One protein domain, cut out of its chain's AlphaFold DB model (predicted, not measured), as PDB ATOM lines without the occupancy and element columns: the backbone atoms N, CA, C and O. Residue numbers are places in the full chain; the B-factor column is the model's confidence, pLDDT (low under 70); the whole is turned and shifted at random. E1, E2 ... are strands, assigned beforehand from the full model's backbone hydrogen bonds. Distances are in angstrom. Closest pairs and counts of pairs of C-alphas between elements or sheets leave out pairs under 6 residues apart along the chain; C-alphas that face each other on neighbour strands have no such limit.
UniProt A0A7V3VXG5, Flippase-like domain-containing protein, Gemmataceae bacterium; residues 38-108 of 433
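AT A GLANCE: This is residues 38 to 108 of the 433 residues of the protein "Flippase-like domain-containing protein" of Gemmataceae bacterium (UniProt A0A7V3VXG5). A single strongly twisted sheet of four strands, E3, E2, E1 and E5, folds over on itself where E1 bends, and E5 is brought round to cross over one face of E2. The first printed residues, 38 to 39, run along the other side of E5 as a short antiparallel pairing, and the short strand E4 lies farther out, away from the sheet's named strands. The 71 printed residues hold five named strands, E1 to E5 in that order along the chain, and no named helix; the sheet has the order E3, E2, E1, E5 and is antiparallel throughout. The class is all strand, though under half of the residues, 29 of 71, are in named elements. The whole is compact, with a radius of gyration of the C-alphas of 11.6 A and spans of 36 by 24 by 23 A.

HOW THE PARTS SIT: In the sheet, E1, residues 48 to 56, and E2, residues 60 to 65, are the inner strands, while E3, residues 75 to 80, and E5, residues 101 to 105, are the edge strands. E1 and E2 form a hairpin, antiparallel with 140 degrees between their directions; C-alphas 61 and 55 face each other at 4.5 A, and N 53 and O 62 are within hydrogen-bond range at 2.8 A. E2 and E3 form a second hairpin, antiparallel at 151 degrees; C-alphas 77 and 62 face each other at 4.2 A, with N 61 and O 78 at 2.9 A. E1, E2 and E3 make a meander, each strand the antiparallel neighbour of the one before. E1 bends by 88 degrees at residue 51. Residues 48 to 51 of E1 face E5, antiparallel: C-alphas 49 and 103 face each other at 4.3 A, N 104 and O 48 are 2.8 A apart, and N 102 and O 50 are 2.9 A apart. From edge to edge of the sheet the strands' lines turn by 124 degrees, and the way across it turns by 44 degrees. E3 and E5 are apart. E4, residues 87 to 89, pairs with no named strand, and it is apart from E1, E2, E3 and E5.

IN THESE COORDINATES: E1 is the longest strand by residues, with nine, and measures 18.1 A from C-alpha 48 at (165.270, 159.259, 118.689) to C-alpha 56 at (175.503, 159.165, 133.638). E2, from Ser 60 to Arg 65, is 15.7 A long, and E3, from Gln 75 to Leu 80, is 16.2 A long. E4, from Ile 87 to Val 89, spans 6.5 A. E5, from Val 101 to Ser 105, is 13.5 A long and ends with C-alpha 105 at (161.336, 157.064, 123.746). The centres of E5 and E1 are nearest to the mean of the C-alphas, at 3.7 A and 4.3 A, and that of E4 is farthest, at 10.4 A.

THE WHOLE: The printed part runs from residue 38 to 108 and has no cut. Its two C-alphas farthest apart are those of Gly 69, between E2 and E3, and His 83, between E3 and E4, at 36.3 A. The first and last printed C-alphas, of Arg 38 and Ser 108, are 16.1 A apart. The link from E1 to E2 is tight, those from E2 to E3 and from E3 to E4 are short, and the link from E4 to E5, with 11 residues, is long. The mean pLDDT of the printed part is 81.8; it is under 70 at residue 45, residues 66 to 73 and residues 83 to 84.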
ATOM      1  N   ARG A  38     165.997 152.088 124.907       92.81
ATOM      2  CA  ARG A  38     166.199 150.759 124.326       92.81
ATOM      3  C   ARG A  38     167.615 150.684 123.757       92.81
ATOM      4  O   ARG A  38     167.987 151.555 122.981       92.81
ATOM      5  N   VAL A  39     168.405 149.681 124.134       91.44
ATOM      6  CA  VAL A  39     169.685 149.400 123.466       91.44
ATOM      7  C   VAL A  39     169.374 148.727 122.127       91.44
ATOM      8  O   VAL A  39     168.577 147.794 122.067       91.44
ATOM      9  N   GLY A  40     169.914 149.279 121.041       83.44
ATOM     10  CA  GLY A  40     169.561 148.911 119.673       83.44
ATOM     11  C   GLY A  40     168.160 149.368 119.233       83.44
ATOM     12  O   GLY A  40     167.529 150.248 119.829       83.44
ATOM     13  N   GLY A  41     167.672 148.759 118.151       75.25
ATOM     14  CA  GLY A  41     166.374 149.059 117.540       75.25
ATOM     15  C   GLY A  41     166.438 150.049 116.374       75.25
ATOM     16  O   GLY A  41     167.440 150.728 116.162       75.25
ATOM     17  N   MET A  42     165.354 150.088 115.598       72.25
ATOM     18  CA  MET A  42     165.166 151.034 114.496       72.25
ATOM     19  C   MET A  42     164.430 152.288 114.978       72.25
ATOM     20  O   MET A  42     163.700 152.248 115.971       72.25
ATOM     21  N   ALA A  43     164.603 153.386 114.240       70.75
ATOM     22  CA  ALA A  43     163.823 154.597 114.443       70.75
ATOM     23  C   ALA A  43     162.331 154.301 114.209       70.75
ATOM     24  O   ALA A  43     161.933 153.786 113.164       70.75
ATOM     25  N   GLU A  44     161.507 154.636 115.195       75.56
ATOM     26  CA  GLU A  44     160.052 154.547 115.153       75.56
ATOM     27  C   GLU A  44     159.481 155.966 115.312       75.56
ATOM     28  O   GLU A  44     160.165 156.912 115.711       75.56
ATOM     29  N   LYS A  45     158.198 156.154 114.996       69.62
ATOM     30  CA  LYS A  45     157.572 157.473 115.125       69.62
ATOM     31  C   LYS A  45     157.576 157.924 116.593       69.62
ATOM     32  O   LYS A  45     156.949 157.283 117.430       69.62
ATOM     33  N   GLY A  46     158.219 159.059 116.876       71.06
ATOM     34  CA  GLY A  46     158.329 159.613 118.232       71.06
ATOM     35  C   GLY A  46     159.488 159.044 119.055       71.06
ATOM     36  O   GLY A  46     159.509 159.235 120.272       71.06
ATOM     37  N   THR A  47     160.437 158.348 118.420       83.81
ATOM     38  CA  THR A  47     161.697 157.931 119.046       83.81
ATOM     39  C   THR A  47     162.892 158.645 118.423       83.81
ATOM     40  O   THR A  47     162.826 159.123 117.291       83.81
ATOM     41  N   ILE A  48     163.993 158.722 119.173       86.25
ATOM     42  CA  ILE A  48     165.270 159.259 118.689       86.25
ATOM     43  C   ILE A  48     166.318 158.160 118.786       86.25
ATOM     44  O   ILE A  48     166.578 157.656 119.878       86.25
ATOM     45  N   THR A  49     166.929 157.799 117.660       89.12
ATOM     46  CA  THR A  49     167.997 156.792 117.611       89.12
ATOM     47  C   THR A  49     169.352 157.459 117.394       89.12
ATOM     48  O   THR A  49     169.508 158.332 116.538       89.12
ATOM     49  N   GLY A  50     170.349 157.043 118.169       90.25
ATOM     50  CA  GLY A  50     171.695 157.593 118.064       90.25
ATOM     51  C   GLY A  50     172.737 156.795 118.834       90.25
ATOM     52  O   GLY A  50     172.421 155.896 119.616       90.25
ATOM     53  N   LYS A  51     174.002 157.131 118.598       92.50
ATOM     54  CA  LYS A  51     175.156 156.550 119.283       92.50
ATOM     55  C   LYS A  51     175.408 157.289 120.594       92.50
ATOM     56  O   LYS A  51     175.531 158.507 120.602       92.50
ATOM     57  N   VAL A  52     175.519 156.567 121.704       94.06
ATOM     58  CA  VAL A  52     175.796 157.150 123.023       94.06
ATOM     59  C   VAL A  52     177.200 157.748 123.048       94.06
ATOM     60  O   VAL A  52     178.179 157.042 122.815       94.06
ATOM     61  N   LEU A  53     177.303 159.035 123.372       93.81
ATOM     62  CA  LEU A  53     178.564 159.739 123.615       93.81
ATOM     63  C   LEU A  53     178.933 159.694 125.098       93.81
ATOM     64  O   LEU A  53     180.055 159.349 125.458       93.81
ATOM     65  N   SER A  54     177.966 159.988 125.965       93.81
ATOM     66  CA  SER A  54     178.120 159.916 127.415       93.81
ATOM     67  C   SER A  54     176.829 159.432 128.064       93.81
ATOM     68  O   SER A  54     175.730 159.646 127.552       93.81
ATOM     69  N   TYR A  55     176.963 158.736 129.188       93.69
ATOM     70  CA  TYR A  55     175.833 158.242 129.959       93.69
ATOM     71  C   TYR A  55     176.178 158.289 131.441       93.69
ATOM     72  O   TYR A  55     177.094 157.600 131.891       93.69
ATOM     73  N   THR A  56     175.421 159.090 132.184       91.31
ATOM     74  CA  THR A  56     175.503 159.165 133.638       91.31
ATOM     75  C   THR A  56     174.206 158.600 134.214       91.31
ATOM     76  O   THR A  56     173.150 159.225 134.052       91.31
ATOM     77  N   PRO A  57     174.249 157.425 134.873       87.00
ATOM     78  CA  PRO A  57     173.059 156.777 135.410       87.00
ATOM     79  C   PRO A  57     172.216 157.715 136.277       87.00
ATOM     80  O   PRO A  57     172.753 158.485 137.068       87.00
ATOM     81  N   ASP A  58     170.895 157.642 136.110       84.19
ATOM     82  CA  ASP A  58     169.900 158.476 136.804       84.19
ATOM     83  C   ASP A  58     170.054 160.005 136.618       84.19
ATOM     84  O   ASP A  58     169.300 160.763 137.229       84.19
ATOM     85  N   GLN A  59     170.977 160.472 135.764       88.94
ATOM     86  CA  GLN A  59     171.220 161.898 135.524       88.94
ATOM     87  C   GLN A  59     170.981 162.302 134.070       88.94
ATOM     88  O   GLN A  59     170.046 163.055 133.798       88.94
ATOM     89  N   SER A  60     171.805 161.829 133.133       92.75
ATOM     90  CA  SER A  60     171.723 162.257 131.735       92.75
ATOM     91  C   SER A  60     172.297 161.242 130.752       92.75
ATOM     92  O   SER A  60     173.085 160.359 131.097       92.75
ATOM     93  N   ILE A  61     171.878 161.381 129.498       93.00
ATOM     94  CA  ILE A  61     172.422 160.667 128.350       93.00
ATOM     95  C   ILE A  61     172.670 161.660 127.219       93.00
ATOM     96  O   ILE A  61     171.801 162.469 126.899       93.00
ATOM     97  N   THR A  62     173.849 161.583 126.608       93.56
ATOM     98  CA  THR A  62     174.187 162.351 125.409       93.56
ATOM     99  C   THR A  62     174.333 161.392 124.247       93.56
ATOM    100  O   THR A  62     175.077 160.413 124.348       93.56
ATOM    101  N   ILE A  63     173.638 161.663 123.148       92.00
ATOM    102  CA  ILE A  63     173.706 160.861 121.928       92.00
ATOM    103  C   ILE A  63     174.126 161.719 120.736       92.00
ATOM    104  O   ILE A  63     173.764 162.890 120.640       92.00
ATOM    105  N   GLN A  64     174.878 161.117 119.822       90.38
ATOM    106  CA  GLN A  64     175.082 161.617 118.470       90.38
ATOM    107  C   GLN A  64     174.033 160.972 117.573       90.38
ATOM    108  O   GLN A  64     173.904 159.742 117.549       90.38
ATOM    109  N   ARG A  65     173.249 161.790 116.878       82.25
ATOM    110  CA  ARG A  65     172.146 161.304 116.053       82.25
ATOM    111  C   ARG A  65     172.659 160.472 114.875       82.25
ATOM    112  O   ARG A  65     173.596 160.864 114.191       82.25
ATOM    113  N   SER A  66     171.986 159.358 114.595       69.19
ATOM    114  CA  SER A  66     172.175 158.609 113.348       69.19
ATOM    115  C   SER A  66     171.064 159.009 112.374       69.19
ATOM    116  O   SER A  66     169.982 158.430 112.430       69.19
ATOM    117  N   SER A  67     171.267 160.028 111.533       60.69
ATOM    118  CA  SER A  67     170.268 160.453 110.534       60.69
ATOM    119  C   SER A  67     170.846 160.486 109.126       60.69
ATOM    120  O   SER A  67     171.919 161.039 108.911       60.69
ATOM    121  N   GLU A  68     170.097 159.957 108.157       49.25
ATOM    122  CA  GLU A  68     170.277 160.257 106.734       49.25
ATOM    123  C   GLU A  68     169.630 161.624 106.449       49.25
ATOM    124  O   GLU A  68     168.406 161.729 106.408       49.25
ATOM    125  N   GLY A  69     170.428 162.685 106.288       46.34
ATOM    126  CA  GLY A  69     169.969 163.925 105.636       46.34
ATOM    127  C   GLY A  69     170.079 165.243 106.411       46.34
ATOM    128  O   GLY A  69     169.907 166.276 105.778       46.34
ATOM    129  N   ASP A  70     170.416 165.240 107.704       50.59
ATOM    130  CA  ASP A  70     170.734 166.452 108.484       50.59
ATOM    131  C   ASP A  70     172.038 166.240 109.268       50.59
ATOM    132  O   ASP A  70     172.404 165.095 109.538       50.59
ATOM    133  N   ASP A  71     172.726 167.346 109.579       51.75
ATOM    134  CA  ASP A  71     174.082 167.441 110.147       51.75
ATOM    135  C   ASP A  71     174.493 166.221 111.017       51.75
ATOM    136  O   ASP A  71     173.977 166.054 112.131       51.75
ATOM    137  N   PRO A  72     175.407 165.349 110.532       53.16
ATOM    138  CA  PRO A  72     175.789 164.099 111.201       53.16
ATOM    139  C   PRO A  72     176.475 164.299 112.566       53.16
ATOM    140  O   PRO A  72     176.671 163.331 113.306       53.16
ATOM    141  N   ASP A  73     176.797 165.542 112.937       56.91
ATOM    142  CA  ASP A  73     177.447 165.892 114.200       56.91
ATOM    143  C   ASP A  73     176.502 166.496 115.253       56.91
ATOM    144  O   ASP A  73     176.956 166.938 116.313       56.91
ATOM    145  N   GLN A  74     175.180 166.476 115.035       73.19
ATOM    146  CA  GLN A  74     174.244 167.027 116.015       73.19
ATOM    147  C   GLN A  74     174.194 166.173 117.297       73.19
ATOM    148  O   GLN A  74     173.626 165.074 117.348       73.19
ATOM    149  N   GLN A  75     174.805 166.705 118.356       87.00
ATOM    150  CA  GLN A  75     174.794 166.123 119.694       87.00
ATOM    151  C   GLN A  75     173.543 166.563 120.448       87.00
ATOM    152  O   GLN A  75     173.197 167.745 120.476       87.00
ATOM    153  N   MET A  76     172.878 165.611 121.095       86.94
ATOM    154  CA  MET A  76     171.698 165.874 121.909       86.94
ATOM    155  C   MET A  76     171.909 165.315 123.306       86.94
ATOM    156  O   MET A  76     172.144 164.117 123.473       86.94
ATOM    157  N   GLU A  77     171.799 166.178 124.309       90.38
ATOM    158  CA  GLU A  77     171.786 165.782 125.711       90.38
ATOM    159  C   GLU A  77     170.346 165.745 126.223       90.38
ATOM    160  O   GLU A  77     169.579 166.683 126.010       90.38
ATOM    161  N   PHE A  78     169.998 164.680 126.940       89.88
ATOM    162  CA  PHE A  78     168.728 164.541 127.639       89.88
ATOM    163  C   PHE A  78     168.958 164.206 129.107       89.88
ATOM    164  O   PHE A  78     169.835 163.413 129.451       89.88
ATOM    165  N   ALA A  79     168.108 164.743 129.975       91.00
ATOM    166  CA  ALA A  79     168.028 164.295 131.355       91.00
ATOM    167  C   ALA A  79     167.281 162.958 131.462       91.00
ATOM    168  O   ALA A  79     166.404 162.630 130.656       91.00
ATOM    169  N   LEU A  80     167.597 162.183 132.492       88.06
ATOM    170  CA  LEU A  80     166.879 160.955 132.825       88.06
ATOM    171  C   LEU A  80     165.842 161.248 133.905       88.06
ATOM    172  O   LEU A  80     166.057 162.082 134.784       88.06
ATOM    173  N   LYS A  81     164.693 160.564 133.859       80.62
ATOM    174  CA  LYS A  81     163.707 160.692 134.937       80.62
ATOM    175  C   LYS A  81     164.339 160.222 136.259       80.62
ATOM    176  O   LYS A  81     164.843 159.094 136.302       80.62
ATOM    177  N   PRO A  82     164.271 161.032 137.332       71.12
ATOM    178  CA  PRO A  82     164.937 160.735 138.596       71.12
ATOM    179  C   PRO A  82     164.358 159.490 139.279       71.12
ATOM    180  O   PRO A  82     163.235 159.062 138.990       71.12
ATOM    181  N   HIS A  83     165.117 158.937 140.231       68.19
ATOM    182  CA  HIS A  83     164.744 157.765 141.035       68.19
ATOM    183  C   HIS A  83     164.426 156.509 140.202       68.19
ATOM    184  O   HIS A  83     163.432 155.832 140.472       68.19
ATOM    185  N   ARG A  84     165.242 156.197 139.184       63.22
ATOM    186  CA  ARG A  84     165.093 155.001 138.330       63.22
ATOM    187  C   ARG A  84     163.738 154.871 137.628       63.22
ATOM    188  O   ARG A  84     163.318 153.778 137.264       63.22
ATOM    189  N   LYS A  85     163.041 155.989 137.407       79.75
ATOM    190  CA  LYS A  85     161.807 156.010 136.605       79.75
ATOM    191  C   LYS A  85     162.072 155.864 135.106       79.75
ATOM    192  O   LYS A  85     161.128 155.663 134.348       79.75
ATOM    193  N   THR A  86     163.328 155.994 134.685       84.69
ATOM    194  CA  THR A  86     163.737 155.718 133.308       84.69
ATOM    195  C   THR A  86     163.831 154.212 133.101       84.69
ATOM    196  O   THR A  86     164.606 153.537 133.773       84.69
ATOM    197  N   ILE A  87     163.048 153.684 132.164       87.50
ATOM    198  CA  ILE A  87     163.022 152.254 131.852       87.50
ATOM    199  C   ILE A  87     164.140 151.947 130.859       87.50
ATOM    200  O   ILE A  87     164.157 152.495 129.760       87.50
ATOM    201  N   ILE A  88     165.046 151.039 131.214       89.25
ATOM    202  CA  ILE A  88     166.102 150.570 130.312       89.25
ATOM    203  C   ILE A  88     165.718 149.185 129.796       89.25
ATOM    204  O   ILE A  88     165.427 148.286 130.581       89.25
ATOM    205  N   VAL A  89     165.700 149.024 128.475       89.62
ATOM    206  CA  VAL A  89     165.426 147.758 127.789       89.62
ATOM    207  C   VAL A  89     166.654 147.391 126.963       89.62
ATOM    208  O   VAL A  89     166.980 148.091 126.010       89.62
ATOM    209  N   ALA A  90     167.335 146.312 127.324       87.94
ATOM    210  CA  ALA A  90     168.527 145.827 126.635       87.94
ATOM    211  C   ALA A  90     168.472 144.297 126.534       87.94
ATOM    212  O   ALA A  90     167.861 143.659 127.397       87.94
ATOM    213  N   ALA A  91     169.065 143.718 125.486       83.12
ATOM    214  CA  ALA A  91     169.217 142.267 125.398       83.12
ATOM    215  C   ALA A  91     170.208 141.755 126.461       83.12
ATOM    216  O   ALA A  91     170.932 142.528 127.090       83.12
ATOM    217  N   GLU A  92     170.235 140.443 126.689       77.06
ATOM    218  CA  GLU A  92     171.114 139.841 127.692       77.06
ATOM    219  C   GLU A  92     172.593 140.151 127.386       77.06
ATOM    220  O   GLU A  92     173.089 139.879 126.295       77.06
ATOM    221  N   GLY A  93     173.289 140.785 128.338       76.12
ATOM    222  CA  GLY A  93     174.678 141.242 128.177       76.12
ATOM    223  C   GLY A  93     174.853 142.622 127.524       76.12
ATOM    224  O   GLY A  93     175.962 143.164 127.539       76.12
ATOM    225  N   GLU A  94     173.787 143.235 127.006       84.50
ATOM    226  CA  GLU A  94     173.818 144.603 126.492       84.50
ATOM    227  C   GLU A  94     173.574 145.628 127.604       84.50
ATOM    228  O   GLU A  94     172.719 145.469 128.475       84.50
ATOM    229  N   THR A  95     174.326 146.725 127.570       86.88
ATOM    230  CA  THR A  95     174.198 147.825 128.528       86.88
ATOM    231  C   THR A  95     174.311 149.164 127.819       86.88
ATOM    232  O   THR A  95     174.924 149.280 126.755       86.88
ATOM    233  N   VAL A  96     173.717 150.199 128.415       90.12
ATOM    234  CA  VAL A  96     173.891 151.576 127.946       90.12
ATOM    235  C   VAL A  96     175.310 152.013 128.301       90.12
ATOM    236  O   VAL A  96     175.629 152.233 129.469       90.12
ATOM    237  N   LYS A  97     176.173 152.106 127.291       91.81
ATOM    238  CA  LYS A  97     177.575 152.517 127.418       91.81
ATOM    239  C   LYS A  97     177.979 153.408 126.245       91.81
ATOM    240  O   LYS A  97     177.377 153.275 125.175       91.81
ATOM    241  N   PRO A  98     178.988 154.283 126.405       92.62
ATOM    242  CA  PRO A  98     179.537 155.045 125.290       92.62
ATOM    243  C   PRO A  98     179.853 154.138 124.095       92.62
ATOM    244  O   PRO A  98     180.436 153.065 124.244       92.62
ATOM    245  N   GLY A  99     179.412 154.552 122.913       88.06
ATOM    246  CA  GLY A  99     179.529 153.811 121.664       88.06
ATOM    247  C   GLY A  99     178.356 152.888 121.326       88.06
ATOM    248  O   GLY A  99     178.240 152.509 120.161       88.06
ATOM    249  N   ALA A 100     177.479 152.555 122.278       91.06
ATOM    250  CA  ALA A 100     176.275 151.775 121.999       91.06
ATOM    251  C   ALA A 100     175.271 152.593 121.174       91.06
ATOM    252  O   ALA A 100     175.131 153.798 121.381       91.06
ATOM    253  N   VAL A 101     174.541 151.945 120.267       91.25
ATOM    254  CA  VAL A 101     173.387 152.563 119.603       91.25
ATOM    255  C   VAL A 101     172.170 152.374 120.498       91.25
ATOM    256  O   VAL A 101     171.908 151.264 120.958       91.25
ATOM    257  N   VAL A 102     171.439 153.451 120.762       92.75
ATOM    258  CA  VAL A 102     170.231 153.436 121.590       92.75
ATOM    259  C   VAL A 102     169.080 154.126 120.879       92.75
ATOM    260  O   VAL A 102     169.283 155.061 120.108       92.75
ATOM    261  N   THR A 103     167.868 153.682 121.185       91.19
ATOM    262  CA  THR A 103     166.614 154.314 120.786       91.19
ATOM    263  C   THR A 103     165.925 154.868 122.032       91.19
ATOM    264  O   THR A 103     165.552 154.120 122.939       91.19
ATOM    265  N   LEU A 104     165.781 156.188 122.090       89.44
ATOM    266  CA  LEU A 104     165.134 156.929 123.169       89.44
ATOM    267  C   LEU A 104     163.644 157.090 122.863       89.44
ATOM    268  O   LEU A 104     163.278 157.465 121.751       89.44
ATOM    269  N   SER A 105     162.782 156.843 123.848       85.56
ATOM    270  CA  SER A 105     161.336 157.064 123.746       85.56
ATOM    271  C   SER A 105     160.771 157.681 125.031       85.56
ATOM    272  O   SER A 105     161.486 157.876 126.020       85.56
ATOM    273  N   ASP A 106     159.475 158.005 125.022       80.19
ATOM    274  CA  ASP A 106     158.792 158.730 126.106       80.19
ATOM    275  C   ASP A 106     159.480 160.062 126.440       80.19
ATOM    276  O   ASP A 106     159.667 160.418 127.611       80.19
ATOM    277  N   ILE A 107     159.907 160.765 125.391       80.56
ATOM    278  CA  ILE A 107     160.606 162.038 125.502       80.56
ATOM    279  C   ILE A 107     159.593 163.104 125.904       80.56
ATOM    280  O   ILE A 107     158.603 163.333 125.214       80.56
ATOM    281  N   SER A 108     159.845 163.763 127.032       77.00
ATOM    282  CA  SER A 108     159.031 164.874 127.516       77.00
ATOM    283  C   SER A 108     159.868 166.141 127.572       77.00
ATOM    284  O   SER A 108     160.886 166.197 128.273       77.00
TER     285      SER A 108